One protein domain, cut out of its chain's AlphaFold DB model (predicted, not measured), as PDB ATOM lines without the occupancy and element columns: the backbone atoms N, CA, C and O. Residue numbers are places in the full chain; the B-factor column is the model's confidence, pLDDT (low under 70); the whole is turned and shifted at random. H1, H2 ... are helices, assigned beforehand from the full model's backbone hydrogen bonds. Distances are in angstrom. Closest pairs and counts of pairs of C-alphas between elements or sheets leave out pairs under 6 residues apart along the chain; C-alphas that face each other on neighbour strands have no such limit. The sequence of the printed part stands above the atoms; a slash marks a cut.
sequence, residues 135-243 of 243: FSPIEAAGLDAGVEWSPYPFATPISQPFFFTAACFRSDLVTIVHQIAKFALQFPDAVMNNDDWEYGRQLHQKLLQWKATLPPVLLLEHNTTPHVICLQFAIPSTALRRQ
ATOM      1  N   PHE A 135     -55.201  16.747  25.029       96.69
ATOM      2  CA  PHE A 135     -54.788  17.883  24.208       96.69
ATOM      3  C   PHE A 135     -53.407  17.618  23.608       96.69
ATOM      4  O   PHE A 135     -52.540  17.059  24.278       96.69
ATOM      5  N   SER A 136     -53.198  18.028  22.357       95.62
ATOM      6  CA  SER A 136     -51.833  18.156  21.833       95.62
ATOM      7  C   SER A 136     -51.226  19.496  22.272       95.62
ATOM      8  O   SER A 136     -51.978  20.455  22.470       95.62
ATOM      9  N   PRO A 137     -49.889  19.625  22.374       94.94
ATOM     10  CA  PRO A 137     -49.260  20.905  22.708       94.94
ATOM     11  C   PRO A 137     -49.644  22.041  21.750       94.94
ATOM     12  O   PRO A 137     -49.855  23.169  22.185       94.94
ATOM     13  N   ILE A 138     -49.787  21.736  20.454       96.12
ATOM     14  CA  ILE A 138     -50.166  22.709  19.418       96.12
ATOM     15  C   ILE A 138     -51.619  23.160  19.607       96.12
ATOM     16  O   ILE A 138     -51.904  24.354  19.592       96.12
ATOM     17  N   GLU A 139     -52.531  22.209  19.823       96.19
ATOM     18  CA  GLU A 139     -53.942  22.499  20.094       96.19
ATOM     19  C   GLU A 139     -54.102  23.353  21.357       96.19
ATOM     20  O   GLU A 139     -54.803  24.360  21.338       96.19
ATOM     21  N   ALA A 140     -53.426  22.974  22.443       96.25
ATOM     22  CA  ALA A 140     -53.489  23.681  23.713       96.25
ATOM     23  C   ALA A 140     -52.977  25.125  23.600       96.25
ATOM     24  O   ALA A 140     -53.655  26.050  24.047       96.25
ATOM     25  N   ALA A 141     -51.830  25.326  22.944       95.50
ATOM     26  CA  ALA A 141     -51.273  26.655  22.716       95.50
ATOM     27  C   ALA A 141     -52.208  27.537  21.873       95.50
ATOM     28  O   ALA A 141     -52.373  28.717  22.174       95.50
ATOM     29  N   GLY A 142     -52.855  26.963  20.851       96.06
ATOM     30  CA  GLY A 142     -53.838  27.675  20.031       96.06
ATOM     31  C   GLY A 142     -55.079  28.108  20.815       96.06
ATOM     32  O   GLY A 142     -55.587  29.200  20.586       96.06
ATOM     33  N   LEU A 143     -55.544  27.287  21.762       95.44
ATOM     34  CA  LEU A 143     -56.703  27.605  22.605       95.44
ATOM     35  C   LEU A 143     -56.402  28.644  23.689       95.44
ATOM     36  O   LEU A 143     -57.301  29.376  24.091       95.44
ATOM     37  N   ASP A 144     -55.163  28.697  24.173       95.88
ATOM     38  CA  ASP A 144     -54.747  29.697  25.156       95.88
ATOM     39  C   ASP A 144     -54.392  31.045  24.510       95.88
ATOM     40  O   ASP A 144     -54.330  32.054  25.214       95.88
ATOM     41  N   ALA A 145     -54.122  31.084  23.201       95.06
ATOM     42  CA  ALA A 145     -53.668  32.282  22.503       95.06
ATOM     43  C   ALA A 145     -54.684  33.431  22.612       95.06
ATOM     44  O   ALA A 145     -55.847  33.292  22.242       95.06
ATOM     45  N   GLY A 146     -54.228  34.585  23.110       92.25
ATOM     46  CA  GLY A 146     -55.062  35.782  23.259       92.25
ATOM     47  C   GLY A 146     -56.093  35.720  24.392       92.25
ATOM     48  O   GLY A 146     -56.891  36.642  24.520       92.25
ATOM     49  N   VAL A 147     -56.091  34.667  25.217       94.06
ATOM     50  CA  VAL A 147     -56.967  34.583  26.393       94.06
ATOM     51  C   VAL A 147     -56.409  35.452  27.515       94.06
ATOM     52  O   VAL A 147     -55.267  35.281  27.941       94.06
ATOM     53  N   GLU A 148     -57.246  36.338  28.039       94.06
ATOM     54  CA  GLU A 148     -56.922  37.206  29.167       94.06
ATOM     55  C   GLU A 148     -57.618  36.728  30.444       94.06
ATOM     56  O   GLU A 148     -58.776  36.307  30.433       94.06
ATOM     57  N   TRP A 149     -56.906  36.797  31.564       93.69
ATOM     58  CA  TRP A 149     -57.425  36.510  32.893       93.69
ATOM     59  C   TRP A 149     -56.929  37.557  33.891       93.69
ATOM     60  O   TRP A 149     -55.771  37.972  33.842       93.69
ATOM     61  N   SER A 150     -57.794  37.943  34.827       90.94
ATOM     62  CA  SER A 150     -57.445  38.787  35.968       90.94
ATOM     63  C   SER A 150     -57.913  38.134  37.278       90.94
ATOM     64  O   SER A 150     -58.938  37.439  37.300       90.94
ATOM     65  N   PRO A 151     -57.177  38.316  38.388       89.06
ATOM     66  CA  PRO A 151     -57.562  37.747  39.673       89.06
ATOM     67  C   PRO A 151     -58.818  38.439  40.200       89.06
ATOM     68  O   PRO A 151     -58.791  39.632  40.466       89.06
ATOM     69  N   TYR A 152     -59.907  37.702  40.422       83.88
ATOM     70  CA  TYR A 152     -61.098  38.258  41.072       83.88
ATOM     71  C   TYR A 152     -60.768  38.766  42.495       83.88
ATOM     72  O   TYR A 152     -60.056  38.069  43.222       83.88
ATOM     73  N   PRO A 153     -61.296  39.926  42.941       89.94
ATOM     74  CA  PRO A 153     -62.243  40.829  42.267       89.94
ATOM     75  C   PRO A 153     -61.584  41.931  41.414       89.94
ATOM     76  O   PRO A 153     -62.234  42.911  41.055       89.94
ATOM     77  N   PHE A 154     -60.293  41.817  41.124       90.62
ATOM     78  CA  PHE A 154     -59.509  42.835  40.439       90.62
ATOM     79  C   PHE A 154     -59.597  42.709  38.910       90.62
ATOM     80  O   PHE A 154     -59.659  41.617  38.340       90.62
ATOM     81  N   ALA A 155     -59.551  43.857  38.230       89.44
ATOM     82  CA  ALA A 155     -59.437  43.932  36.771       89.44
ATOM     83  C   ALA A 155     -57.975  43.853  36.285       89.44
ATOM     84  O   ALA A 155     -57.724  43.624  35.107       89.44
ATOM     85  N   THR A 156     -57.004  44.047  37.184       88.56
ATOM     86  CA  THR A 156     -55.564  44.012  36.898       88.56
ATOM     87  C   THR A 156     -54.793  43.346  38.049       88.56
ATOM     88  O   THR A 156     -55.271  43.361  39.187       88.56
ATOM     89  N   PRO A 157     -53.602  42.770  37.793       87.38
ATOM     90  CA  PRO A 157     -52.951  42.632  36.486       87.38
ATOM     91  C   PRO A 157     -53.692  41.661  35.556       87.38
ATOM     92  O   PRO A 157     -54.369  40.743  36.016       87.38
ATOM     93  N   ILE A 158     -53.562  41.888  34.247       91.44
ATOM     94  CA  ILE A 158     -54.014  40.952  33.213       91.44
ATOM     95  C   ILE A 158     -52.872  39.977  32.939       91.44
ATOM     96  O   ILE A 158     -51.709  40.369  32.832       91.44
ATOM     97  N   SER A 159     -53.183  38.692  32.866       91.31
ATOM     98  CA  SER A 159     -52.231  37.630  32.557       91.31
ATOM     99  C   SER A 159     -52.894  36.574  31.689       91.31
ATOM    100  O   SER A 159     -54.100  36.354  31.774       91.31
ATOM    101  N   GLN A 160     -52.108  35.886  30.869       93.94
ATOM    102  CA  GLN A 160     -52.604  34.741  30.116       93.94
ATOM    103  C   GLN A 160     -52.651  33.508  31.040       93.94
ATOM    104  O   GLN A 160     -51.639  33.196  31.673       93.94
ATOM    105  N   PRO A 161     -53.791  32.804  31.159       91.19
ATOM    106  CA  PRO A 161     -53.967  31.754  32.168       91.19
ATOM    107  C   PRO A 161     -53.331  30.405  31.802       91.19
ATOM    108  O   PRO A 161     -53.207  29.548  32.675       91.19
ATOM    109  N   PHE A 162     -52.969  30.193  30.528       94.75
ATOM    110  CA  PHE A 162     -52.424  28.931  30.000       94.75
ATOM    111  C   PHE A 162     -53.198  27.685  30.469       94.75
ATOM    112  O   PHE A 162     -52.608  26.673  30.852       94.75
ATOM    113  N   PHE A 163     -54.530  27.771  30.491       94.38
ATOM    114  CA  PHE A 163     -55.399  26.739  31.052       94.38
ATOM    115  C   PHE A 163     -55.270  25.418  30.290       94.38
ATOM    116  O   PHE A 163     -55.070  24.363  30.901       94.38
ATOM    117  N   PHE A 164     -55.354  25.466  28.959       95.88
ATOM    118  CA  PHE A 164     -55.300  24.263  28.129       95.88
ATOM    119  C   PHE A 164     -53.888  23.684  28.084       95.88
ATOM    120  O   PHE A 164     -53.718  22.464  28.128       95.88
ATOM    121  N   THR A 165     -52.871  24.543  28.073       95.88
ATOM    122  CA  THR A 165     -51.462  24.143  28.148       95.88
ATOM    123  C   THR A 165     -51.186  23.452  29.482       95.88
ATOM    124  O   THR A 165     -50.652  22.344  29.499       95.88
ATOM    125  N   ALA A 166     -51.641  24.012  30.605       94.56
ATOM    126  CA  ALA A 166     -51.530  23.367  31.909       94.56
ATOM    127  C   ALA A 166     -52.272  22.019  31.949       94.56
ATOM    128  O   ALA A 166     -51.720  21.038  32.447       94.56
ATOM    129  N   ALA A 167     -53.484  21.933  31.388       94.25
ATOM    130  CA  ALA A 167     -54.251  20.686  31.310       94.25
ATOM    131  C   ALA A 167     -53.540  19.606  30.471       94.25
ATOM    132  O   ALA A 167     -53.511  18.439  30.869       94.25
ATOM    133  N   CYS A 168     -52.921  19.995  29.350       95.38
ATOM    134  CA  CYS A 168     -52.106  19.119  28.510       95.38
ATOM    135  C   CYS A 168     -50.984  18.467  29.329       95.38
ATOM    136  O   CYS A 168     -50.927  17.245  29.426       95.38
ATOM    137  N   PHE A 169     -50.143  19.259  29.999       94.62
ATOM    138  CA  PHE A 169     -49.029  18.722  30.793       94.62
ATOM    139  C   PHE A 169     -49.487  17.997  32.064       94.62
ATOM    140  O   PHE A 169     -48.838  17.038  32.496       94.62
ATOM    141  N   ARG A 170     -50.620  18.409  32.649       93.38
ATOM    142  CA  ARG A 170     -51.220  17.733  33.804       93.38
ATOM    143  C   ARG A 170     -51.605  16.292  33.478       93.38
ATOM    144  O   ARG A 170     -51.444  15.438  34.340       93.38
ATOM    145  N   SER A 171     -52.078  16.007  32.265       94.12
ATOM    146  CA  SER A 171     -52.464  14.644  31.870       94.12
ATOM    147  C   SER A 171     -51.312  13.633  32.005       94.12
ATOM    148  O   SER A 171     -51.462  12.560  32.604       94.12
ATOM    149  N   ASP A 172     -50.116  14.019  31.557       93.69
ATOM    150  CA  ASP A 172     -48.919  13.187  31.666       93.69
ATOM    151  C   ASP A 172     -48.474  13.046  33.133       93.69
ATOM    152  O   ASP A 172     -48.178  11.936  33.587       93.69
ATOM    153  N   LEU A 173     -48.522  14.135  33.916       92.81
ATOM    154  CA  LEU A 173     -48.226  14.090  35.352       92.81
ATOM    155  C   LEU A 173     -49.158  13.126  36.086       92.81
ATOM    156  O   LEU A 173     -48.690  12.261  36.822       92.81
ATOM    157  N   VAL A 174     -50.469  13.250  35.879       92.12
ATOM    158  CA  VAL A 174     -51.483  12.412  36.532       92.12
ATOM    159  C   VAL A 174     -51.202  10.937  36.266       92.12
ATOM    160  O   VAL A 174     -51.282  10.129  37.192       92.12
ATOM    161  N   THR A 175     -50.792  10.582  35.049       93.06
ATOM    162  CA  THR A 175     -50.408   9.208  34.700       93.06
ATOM    163  C   THR A 175     -49.210   8.719  35.522       93.06
ATOM    164  O   THR A 175     -49.268   7.635  36.110       93.06
ATOM    165  N   ILE A 176     -48.149   9.525  35.632       92.50
ATOM    166  CA  ILE A 176     -46.958   9.201  36.441       92.50
ATOM    167  C   ILE A 176     -47.342   9.041  37.920       92.50
ATOM    168  O   ILE A 176     -46.972   8.056  38.559       92.50
ATOM    169  N   VAL A 177     -48.143   9.964  38.460       88.69
ATOM    170  CA  VAL A 177     -48.613   9.935  39.855       88.69
ATOM    171  C   VAL A 177     -49.439   8.684  40.149       88.69
ATOM    172  O   VAL A 177     -49.275   8.061  41.199       88.69
ATOM    173  N   HIS A 178     -50.294   8.267  39.216       88.94
ATOM    174  CA  HIS A 178     -51.045   7.023  39.336       88.94
ATOM    175  C   HIS A 178     -50.142   5.794  39.366       88.94
ATOM    176  O   HIS A 178     -50.371   4.901  40.181       88.94
ATOM    177  N   GLN A 179     -49.114   5.743  38.517       89.94
ATOM    178  CA  GLN A 179     -48.143   4.645  38.513       89.94
ATOM    179  C   GLN A 179     -47.373   4.575  39.837       89.94
ATOM    180  O   GLN A 179     -47.293   3.501  40.433       89.94
ATOM    181  N   ILE A 180     -46.890   5.720  40.336       87.38
ATOM    182  CA  ILE A 180     -46.204   5.824  41.633       87.38
ATOM    183  C   ILE A 180     -47.097   5.327  42.762       87.38
ATOM    184  O   ILE A 180     -46.649   4.573  43.620       87.38
ATOM    185  N   ALA A 181     -48.368   5.710  42.774       84.12
ATOM    186  CA  ALA A 181     -49.229   5.310  43.870       84.12
ATOM    187  C   ALA A 181     -49.693   3.852  43.779       84.12
ATOM    188  O   ALA A 181     -49.772   3.191  44.811       84.12
ATOM    189  N   LYS A 182     -49.950   3.324  42.572       84.75
ATOM    190  CA  LYS A 182     -50.179   1.883  42.367       84.75
ATOM    191  C   LYS A 182     -48.984   1.077  42.886       84.75
ATOM    192  O   LYS A 182     -49.186   0.088  43.579       84.75
ATOM    193  N   PHE A 183     -47.767   1.539  42.602       86.31
ATOM    194  CA  PHE A 183     -46.535   0.948  43.118       86.31
ATOM    195  C   PHE A 183     -46.449   1.048  44.647       86.31
ATOM    196  O   PHE A 183     -46.281   0.038  45.318       86.31
ATOM    197  N   ALA A 184     -46.681   2.228  45.228       81.38
ATOM    198  CA  ALA A 184     -46.639   2.429  46.678       81.38
ATOM    199  C   ALA A 184     -47.635   1.542  47.454       81.38
ATOM    200  O   ALA A 184     -47.354   1.140  48.582       81.38
ATOM    201  N   LEU A 185     -48.787   1.209  46.859       79.25
ATOM    202  CA  LEU A 185     -49.781   0.315  47.459       79.25
ATOM    203  C   LEU A 185     -49.320  -1.149  47.569       79.25
ATOM    204  O   LEU A 185     -49.967  -1.907  48.287       79.25
ATOM    205  N   GLN A 186     -48.226  -1.548  46.911       80.25
ATOM    206  CA  GLN A 186     -47.661  -2.901  47.009       80.25
ATOM    207  C   GLN A 186     -46.843  -3.118  48.295       80.25
ATOM    208  O   GLN A 186     -46.646  -4.259  48.700       80.25
ATOM    209  N   PHE A 187     -46.417  -2.043  48.974       78.00
ATOM    210  CA  PHE A 187     -45.468  -2.107  50.097       78.00
ATOM    211  C   PHE A 187     -46.004  -1.805  51.515       78.00
ATOM    212  O   PHE A 187     -45.235  -1.293  52.329       78.00
ATOM    213  N   PRO A 188     -47.270  -2.087  51.896       66.25
ATOM    214  CA  PRO A 188     -47.618  -2.080  53.314       66.25
ATOM    215  C   PRO A 188     -46.929  -3.220  54.087       66.25
ATOM    216  O   PRO A 188     -46.554  -2.996  55.232       66.25
ATOM    217  N   ASP A 189     -46.701  -4.380  53.449       64.38
ATOM    218  CA  ASP A 189     -46.195  -5.603  54.104       64.38
ATOM    219  C   ASP A 189     -45.069  -6.324  53.321       64.38
ATOM    220  O   ASP A 189     -44.535  -7.334  53.778       64.38
ATOM    221  N   ALA A 190     -44.702  -5.831  52.130       68.88
ATOM    222  CA  ALA A 190     -43.717  -6.462  51.247       68.88
ATOM    223  C   ALA A 190     -42.303  -5.881  51.429       68.88
ATOM    224  O   ALA A 190     -42.120  -4.666  51.526       68.88
ATOM    225  N   VAL A 191     -41.288  -6.749  51.418       76.81
ATOM    226  CA  VAL A 191     -39.877  -6.340  51.357       76.81
ATOM    227  C   VAL A 191     -39.548  -5.962  49.913       76.81
ATOM    228  O   VAL A 191     -39.668  -6.804  49.027       76.81
ATOM    229  N   MET A 192     -39.126  -4.713  49.682       82.69
ATOM    230  CA  MET A 192     -38.672  -4.263  48.359       82.69
ATOM    231  C   MET A 192     -37.491  -5.112  47.885       82.69
ATOM    232  O   MET A 192     -36.465  -5.185  48.568       82.69
ATOM    233  N   ASN A 193     -37.617  -5.712  46.705       87.00
ATOM    234  CA  ASN A 193     -36.518  -6.398  46.033       87.00
ATOM    235  C   ASN A 193     -35.753  -5.438  45.090       87.00
ATOM    236  O   ASN A 193     -36.062  -4.248  44.990       87.00
ATOM    237  N   ASN A 194     -34.713  -5.934  44.412       88.44
ATOM    238  CA  ASN A 194     -33.914  -5.114  43.492       88.44
ATOM    239  C   ASN A 194     -34.712  -4.618  42.272       88.44
ATOM    240  O   ASN A 194     -34.457  -3.504  41.809       88.44
ATOM    241  N   ASP A 195     -35.677  -5.400  41.787       90.00
ATOM    242  CA  ASP A 195     -36.532  -5.030  40.655       90.00
ATOM    243  C   ASP A 195     -37.498  -3.904  41.050       90.00
ATOM    244  O   ASP A 195     -37.673  -2.945  40.300       90.00
ATOM    245  N   ASP A 196     -38.044  -3.948  42.270       89.44
ATOM    246  CA  ASP A 196     -38.868  -2.880  42.845       89.44
ATOM    247  C   ASP A 196     -38.069  -1.577  42.972       89.44
ATOM    248  O   ASP A 196     -38.549  -0.492  42.633       89.44
ATOM    249  N   TRP A 197     -36.818  -1.666  43.435       88.56
ATOM    250  CA  TRP A 197     -35.918  -0.515  43.510       88.56
ATOM    251  C   TRP A 197     -35.638   0.097  42.140       88.56
ATOM    252  O   TRP A 197     -35.638   1.323  42.001       88.56
ATOM    253  N   GLU A 198     -35.392  -0.738  41.134       93.06
ATOM    254  CA  GLU A 198     -35.155  -0.285  39.769       93.06
ATOM    255  C   GLU A 198     -36.409   0.361  39.171       93.06
ATOM    256  O   GLU A 198     -36.343   1.466  38.634       93.06
ATOM    257  N   TYR A 199     -37.577  -0.248  39.364       92.31
ATOM    258  CA  TYR A 199     -38.840   0.323  38.913       92.31
ATOM    259  C   TYR A 199     -39.154   1.663  39.601       92.31
ATOM    260  O   TYR A 199     -39.530   2.638  38.942       92.31
ATOM    261  N   GLY A 200     -38.915   1.770  40.911       90.81
ATOM    262  CA  GLY A 200     -39.027   3.028  41.649       90.81
ATOM    263  C   GLY A 200     -38.098   4.121  41.104       90.81
ATOM    264  O   GLY A 200     -38.528   5.266  40.927       90.81
ATOM    265  N   ARG A 201     -36.846   3.776  40.762       91.88
ATOM    266  CA  ARG A 201     -35.906   4.702  40.102       91.88
ATOM    267  C   ARG A 201     -36.419   5.163  38.741       91.88
ATOM    268  O   ARG A 201     -36.358   6.359  38.461       91.88
ATOM    269  N   GLN A 202     -36.963   4.258  37.929       94.94
ATOM    270  CA  GLN A 202     -37.527   4.599  36.619       94.94
ATOM    271  C   GLN A 202     -38.708   5.569  36.740       94.94
ATOM    272  O   GLN A 202     -38.798   6.532  35.978       94.94
ATOM    273  N   LEU A 203     -39.599   5.372  37.717       92.62
ATOM    274  CA  LEU A 203     -40.708   6.295  37.975       92.62
ATOM    275  C   LEU A 203     -40.220   7.681  38.413       92.62
ATOM    276  O   LEU A 203     -40.726   8.695  37.930       92.62
ATOM    277  N   HIS A 204     -39.206   7.735  39.279       91.06
ATOM    278  CA  HIS A 204     -38.587   8.996  39.683       91.06
ATOM    279  C   HIS A 204     -37.927   9.716  38.496       91.06
ATOM    280  O   HIS A 204     -38.135  10.914  38.306       91.06
ATOM    281  N   GLN A 205     -37.194   8.992  37.644       93.94
ATOM    282  CA  GLN A 205     -36.605   9.552  36.424       93.94
ATOM    283  C   GLN A 205     -37.669  10.086  35.462       93.94
ATOM    284  O   GLN A 205     -37.505  11.191  34.952       93.94
ATOM    285  N   LYS A 206     -38.780   9.364  35.263       94.69
ATOM    286  CA  LYS A 206     -39.914   9.845  34.455       94.69
ATOM    287  C   LYS A 206     -40.481  11.160  34.986       94.69
ATOM    288  O   LYS A 206     -40.746  12.062  34.199       94.69
ATOM    289  N   LEU A 207     -40.632  11.297  36.306       92.44
ATOM    290  CA  LEU A 207     -41.105  12.538  36.922       92.44
ATOM    291  C   LEU A 207     -40.125  13.702  36.696       92.44
ATOM    292  O   LEU A 207     -40.551  14.807  36.359       92.44
ATOM    293  N   LEU A 208     -38.819  13.458  36.846       92.25
ATOM    294  CA  LEU A 208     -37.786  14.466  36.584       92.25
ATOM    295  C   LEU A 208     -37.743  14.879  35.108       92.25
ATOM    296  O   LEU A 208     -37.657  16.070  34.813       92.25
ATOM    297  N   GLN A 209     -37.842  13.915  34.192       94.44
ATOM    298  CA  GLN A 209     -37.908  14.172  32.753       94.44
ATOM    299  C   GLN A 209     -39.147  14.994  32.401       94.44
ATOM    300  O   GLN A 209     -39.021  16.020  31.743       94.44
ATOM    301  N   TRP A 210     -40.324  14.608  32.904       94.44
ATOM    302  CA  TRP A 210     -41.550  15.381  32.715       94.44
ATOM    303  C   TRP A 210     -41.382  16.828  33.206       94.44
ATOM    304  O   TRP A 210     -41.683  17.766  32.468       94.44
ATOM    305  N   LYS A 211     -40.801  17.031  34.398       91.81
ATOM    306  CA  LYS A 211     -40.537  18.377  34.933       91.81
ATOM    307  C   LYS A 211     -39.600  19.184  34.026       91.81
ATOM    308  O   LYS A 211     -39.830  20.374  33.839       91.81
ATOM    309  N   ALA A 212     -38.577  18.552  33.453       92.06
ATOM    310  CA  ALA A 212     -37.643  19.201  32.531       92.06
ATOM    311  C   ALA A 212     -38.280  19.575  31.178       92.06
ATOM    312  O   ALA A 212     -37.794  20.485  30.515       92.06
ATOM    313  N   THR A 213     -39.368  18.908  30.774       93.31
ATOM    314  CA  THR A 213     -40.108  19.230  29.538       93.31
ATOM    315  C   THR A 213     -41.127  20.360  29.691       93.31
ATOM    316  O   THR A 213     -41.744  20.753  28.700       93.31
ATOM    317  N   LEU A 214     -41.332  20.884  30.906       92.50
ATOM    318  CA  LEU A 214     -42.305  21.948  31.135       92.50
ATOM    319  C   LEU A 214     -41.899  23.235  30.398       92.50
ATOM    320  O   LEU A 214     -40.767  23.699  30.550       92.50
ATOM    321  N   PRO A 215     -42.816  23.857  29.639       93.56
ATOM    322  CA  PRO A 215     -42.546  25.127  28.989       93.56
ATOM    323  C   PRO A 215     -42.408  26.245  30.039       93.56
ATOM    324  O   PRO A 215     -43.095  26.199  31.066       93.56
ATOM    325  N   PRO A 216     -41.598  27.290  29.774       92.75
ATOM    326  CA  PRO A 216     -41.355  28.373  30.732       92.75
ATOM    327  C   PRO A 216     -42.631  29.037  31.261       92.75
ATOM    328  O   PRO A 216     -42.709  29.367  32.438       92.75
ATOM    329  N   VAL A 217     -43.668  29.151  30.424       92.44
ATOM    330  CA  VAL A 217     -44.965  29.753  30.784       92.44
ATOM    331  C   VAL A 217     -45.723  28.999  31.883       92.44
ATOM    332  O   VAL A 217     -46.630  29.561  32.487       92.44
ATOM    333  N   LEU A 218     -45.364  27.738  32.147       92.75
ATOM    334  CA  LEU A 218     -45.929  26.924  33.227       92.75
ATOM    335  C   LEU A 218     -45.048  26.909  34.487       92.75
ATOM    336  O   LEU A 218     -45.351  26.172  35.426       92.75
ATOM    337  N   LEU A 219     -43.958  27.678  34.530       91.19
ATOM    338  CA  LEU A 219     -43.119  27.828  35.718       91.19
ATOM    339  C   LEU A 219     -43.634  28.984  36.584       91.19
ATOM    340  O   LEU A 219     -43.983  30.043  36.064       91.19
ATOM    341  N   LEU A 220     -43.616  28.810  37.913       88.62
ATOM    342  CA  LEU A 220     -44.092  29.829  38.869       88.62
ATOM    343  C   LEU A 220     -43.374  31.177  38.727       88.62
ATOM    344  O   LEU A 220     -43.964  32.214  39.000       88.62
ATOM    345  N   GLU A 221     -42.114  31.157  38.290       88.44
ATOM    346  CA  GLU A 221     -41.303  32.356  38.048       88.44
ATOM    347  C   GLU A 221     -41.869  33.243  36.928       88.44
ATOM    348  O   GLU A 221     -41.623  34.444  36.915       88.44
ATOM    349  N   HIS A 222     -42.632  32.658  36.000       88.25
ATOM    350  CA  HIS A 222     -43.145  33.340  34.811       88.25
ATOM    351  C   HIS A 222     -44.654  33.577  34.875       88.25
ATOM    352  O   HIS A 222     -45.155  34.517  34.258       88.25
ATOM    353  N   ASN A 223     -45.397  32.721  35.581       89.31
ATOM    354  CA  ASN A 223     -46.848  32.796  35.620       89.31
ATOM    355  C   ASN A 223     -47.406  32.283  36.954       89.31
ATOM    356  O   ASN A 223     -47.178  31.142  37.354       89.31
ATOM    357  N   THR A 224     -48.181  33.131  37.626       89.81
ATOM    358  CA  THR A 224     -48.805  32.850  38.928       89.81
ATOM    359  C   THR A 224     -50.324  32.719  38.833       89.81
ATOM    360  O   THR A 224     -51.042  32.872  39.820       89.81
ATOM    361  N   THR A 225     -50.853  32.422  37.645       91.12
ATOM    362  CA  THR A 225     -52.281  32.136  37.484       91.12
ATOM    363  C   THR A 225     -52.656  30.830  38.203       91.12
ATOM    364  O   THR A 225     -51.815  29.933  38.365       91.12
ATOM    365  N   PRO A 226     -53.924  30.670  38.634       89.12
ATOM    366  CA  PRO A 226     -54.349  29.531  39.446       89.12
ATOM    367  C   PRO A 226     -54.011  28.169  38.837       89.12
ATOM    368  O   PRO A 226     -53.596  27.261  39.550       89.12
ATOM    369  N   HIS A 227     -54.137  28.015  37.518       87.19
ATOM    370  CA  HIS A 227     -53.884  26.740  36.844       87.19
ATOM    371  C   HIS A 227     -52.407  26.336  36.884       87.19
ATOM    372  O   HIS A 227     -52.101  25.161  37.103       87.19
ATOM    373  N   VAL A 228     -51.501  27.309  36.749       88.50
ATOM    374  CA  VAL A 228     -50.053  27.094  36.860       88.50
ATOM    375  C   VAL A 228     -49.678  26.758  38.298       88.50
ATOM    376  O   VAL A 228     -48.983  25.771  38.546       88.50
ATOM    377  N   ILE A 229     -50.225  27.500  39.261       89.25
ATOM    378  CA  ILE A 229     -50.037  27.229  40.687       89.25
ATOM    379  C   ILE A 229     -50.502  25.805  41.044       89.25
ATOM    380  O   ILE A 229     -49.751  25.032  41.644       89.25
ATOM    381  N   CYS A 230     -51.711  25.415  40.632       85.75
ATOM    382  CA  CYS A 230     -52.263  24.086  40.898       85.75
ATOM    383  C   CYS A 230     -51.457  22.951  40.249       85.75
ATOM    384  O   CYS A 230     -51.374  21.860  40.819       85.75
ATOM    385  N   LEU A 231     -50.881  23.172  39.064       86.19
ATOM    386  CA  LEU A 231     -49.990  22.201  38.427       86.19
ATOM    387  C   LEU A 231     -48.703  22.030  39.239       86.19
ATOM    388  O   LEU A 231     -48.287  20.907  39.508       86.19
ATOM    389  N   GLN A 232     -48.103  23.137  39.670       83.50
ATOM    390  CA  GLN A 232     -46.824  23.132  40.374       83.50
ATOM    391  C   GLN A 232     -46.943  22.520  41.775       83.50
ATOM    392  O   GLN A 232     -46.085  21.734  42.160       83.50
ATOM    393  N   PHE A 233     -48.046  22.745  42.499       78.75
ATOM    394  CA  PHE A 233     -48.305  22.073  43.784       78.75
ATOM    395  C   PHE A 233     -48.516  20.555  43.677       78.75
ATOM    396  O   PHE A 233     -48.316  19.825  44.657       78.75
ATOM    397  N   ALA A 234     -48.879  20.045  42.499       68.38
ATOM    398  CA  ALA A 234     -48.987  18.605  42.287       68.38
ATOM    399  C   ALA A 234     -47.610  17.902  42.260       68.38
ATOM    400  O   ALA A 234     -47.553  16.700  42.501       68.38
ATOM    401  N   ILE A 235     -46.504  18.634  42.047       61.41
ATOM    402  CA  ILE A 235     -45.145  18.079  41.888       61.41
ATOM    403  C   ILE A 235     -44.468  17.731  43.237       61.41
ATOM    404  O   ILE A 235     -43.932  16.628  43.363       61.41
ATOM    405  N   PRO A 236     -44.477  18.591  44.285       53.03
ATOM    406  CA  PRO A 236     -43.896  18.248  45.589       53.03
ATOM    407  C   PRO A 236     -44.681  17.155  46.319       53.03
ATOM    408  O   PRO A 236     -44.098  16.314  47.000       53.03
ATOM    409  N   SER A 237     -46.006  17.136  46.138       48.66
ATOM    410  CA  SER A 237     -46.939  16.213  46.804       48.66
ATOM    411  C   SER A 237     -46.665  14.734  46.501       48.66
ATOM    412  O   SER A 237     -47.116  13.854  47.235       48.66
ATOM    413  N   THR A 238     -45.926  14.454  45.425       46.94
ATOM    414  CA  THR A 238     -45.550  13.105  44.979       46.94
ATOM    415  C   THR A 238     -44.128  12.714  45.376       46.94
ATOM    416  O   THR A 238     -43.812  11.530  45.377       46.94
ATOM    417  N   ALA A 239     -43.289  13.686  45.749       35.38
ATOM    418  CA  ALA A 239     -41.923  13.464  46.228       35.38
ATOM    419  C   ALA A 239     -41.816  13.458  47.768       35.38
ATOM    420  O   ALA A 239     -40.883  12.881  48.316       35.38
ATOM    421  N   LEU A 240     -42.779  14.055  48.483       33.25
ATOM    422  CA  LEU A 240     -42.763  14.203  49.944       33.25
ATOM    423  C   LEU A 240     -43.854  13.357  50.626       33.25
ATOM    424  O   LEU A 240     -44.860  13.857  51.121       33.25
ATOM    425  N   ARG A 241     -43.619  12.045  50.708       34.66
ATOM    426  CA  ARG A 241     -44.049  11.229  51.859       34.66
ATOM    427  C   ARG A 241     -42.870  10.389  52.326       34.66
ATOM    428  O   ARG A 241     -42.835   9.192  52.074       34.66
ATOM    429  N   ARG A 242     -41.893  11.048  52.942       31.88
ATOM    430  CA  ARG A 242     -40.924  10.483  53.895       31.88
ATOM    431  C   ARG A 242     -39.997  11.613  54.335       31.88
ATOM    432  O   ARG A 242     -38.994  11.875  53.680       31.88
ATOM    433  N   GLN A 243     -40.375  12.275  55.420       31.34
ATOM    434  CA  GLN A 243     -39.468  12.615  56.513       31.34
ATOM    435  C   GLN A 243     -40.214  12.306  57.804       31.34
ATOM    436  O   GLN A 243     -41.418  12.650  57.856       31.34
TER     437      GLN A 243
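What this domain is: This is residues 135 to 243 of the 243 residues of an uncharacterized protein of Aspergillus oryzae (strain ATCC 42149 / RIB 40) (UniProt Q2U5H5). A long helical hairpin, H2 and H3, makes the long axis; short helices H1 and H4 pack on the first part of H2. The printed part has 109 residues with five named helices, H1 to H5, no named strand: all helix. It is loose, radius of gyration of the C-alphas 17.1 A, spanning 56 by 30 by 19 A.

How they stand to each other: H2, residues 163 to 184, has a kink of 31 degrees near residue 170. H3, residues 194 to 212, touches it at a shallow tilt of 11 degrees, opposite ways; the closest C-alphas, Ile 180 and Leu 203, are 6.6 A apart. H1, residues 137 to 144, touches residues 163 to 168 of H2 at a steep tilt of 52 degrees; the closest C-alphas, Ala 140 and Phe 164, are 4.8 A apart. H4, residues 226 to 233, touches residues 163 to 170 of H2 at a shallow tilt of 26 degrees; the closest C-alphas, Phe 163 and His 227, are 6.0 A apart. H5, residues 236 to 239, is close to H2 but not clearly touching. Every O i to N i+4 pair is within hydrogen-bond range in H1, H3 and H4, and 17 of 18 in H2.

Where its parts are: H2 measures 30.2 A from its first to its last C-alpha and begins with C-alpha 163 at (-55.399, 26.739, 31.052); H3 measures 26.9 A from its first to its last C-alpha and ends with C-alpha 212 at (-37.643, 19.201, 32.531).

The domain as a whole: The printed part has no cut. Links H1 to H2 and H3 to H4 are long. Residues 188 to 190 and 234 to 243 have pLDDT under 70.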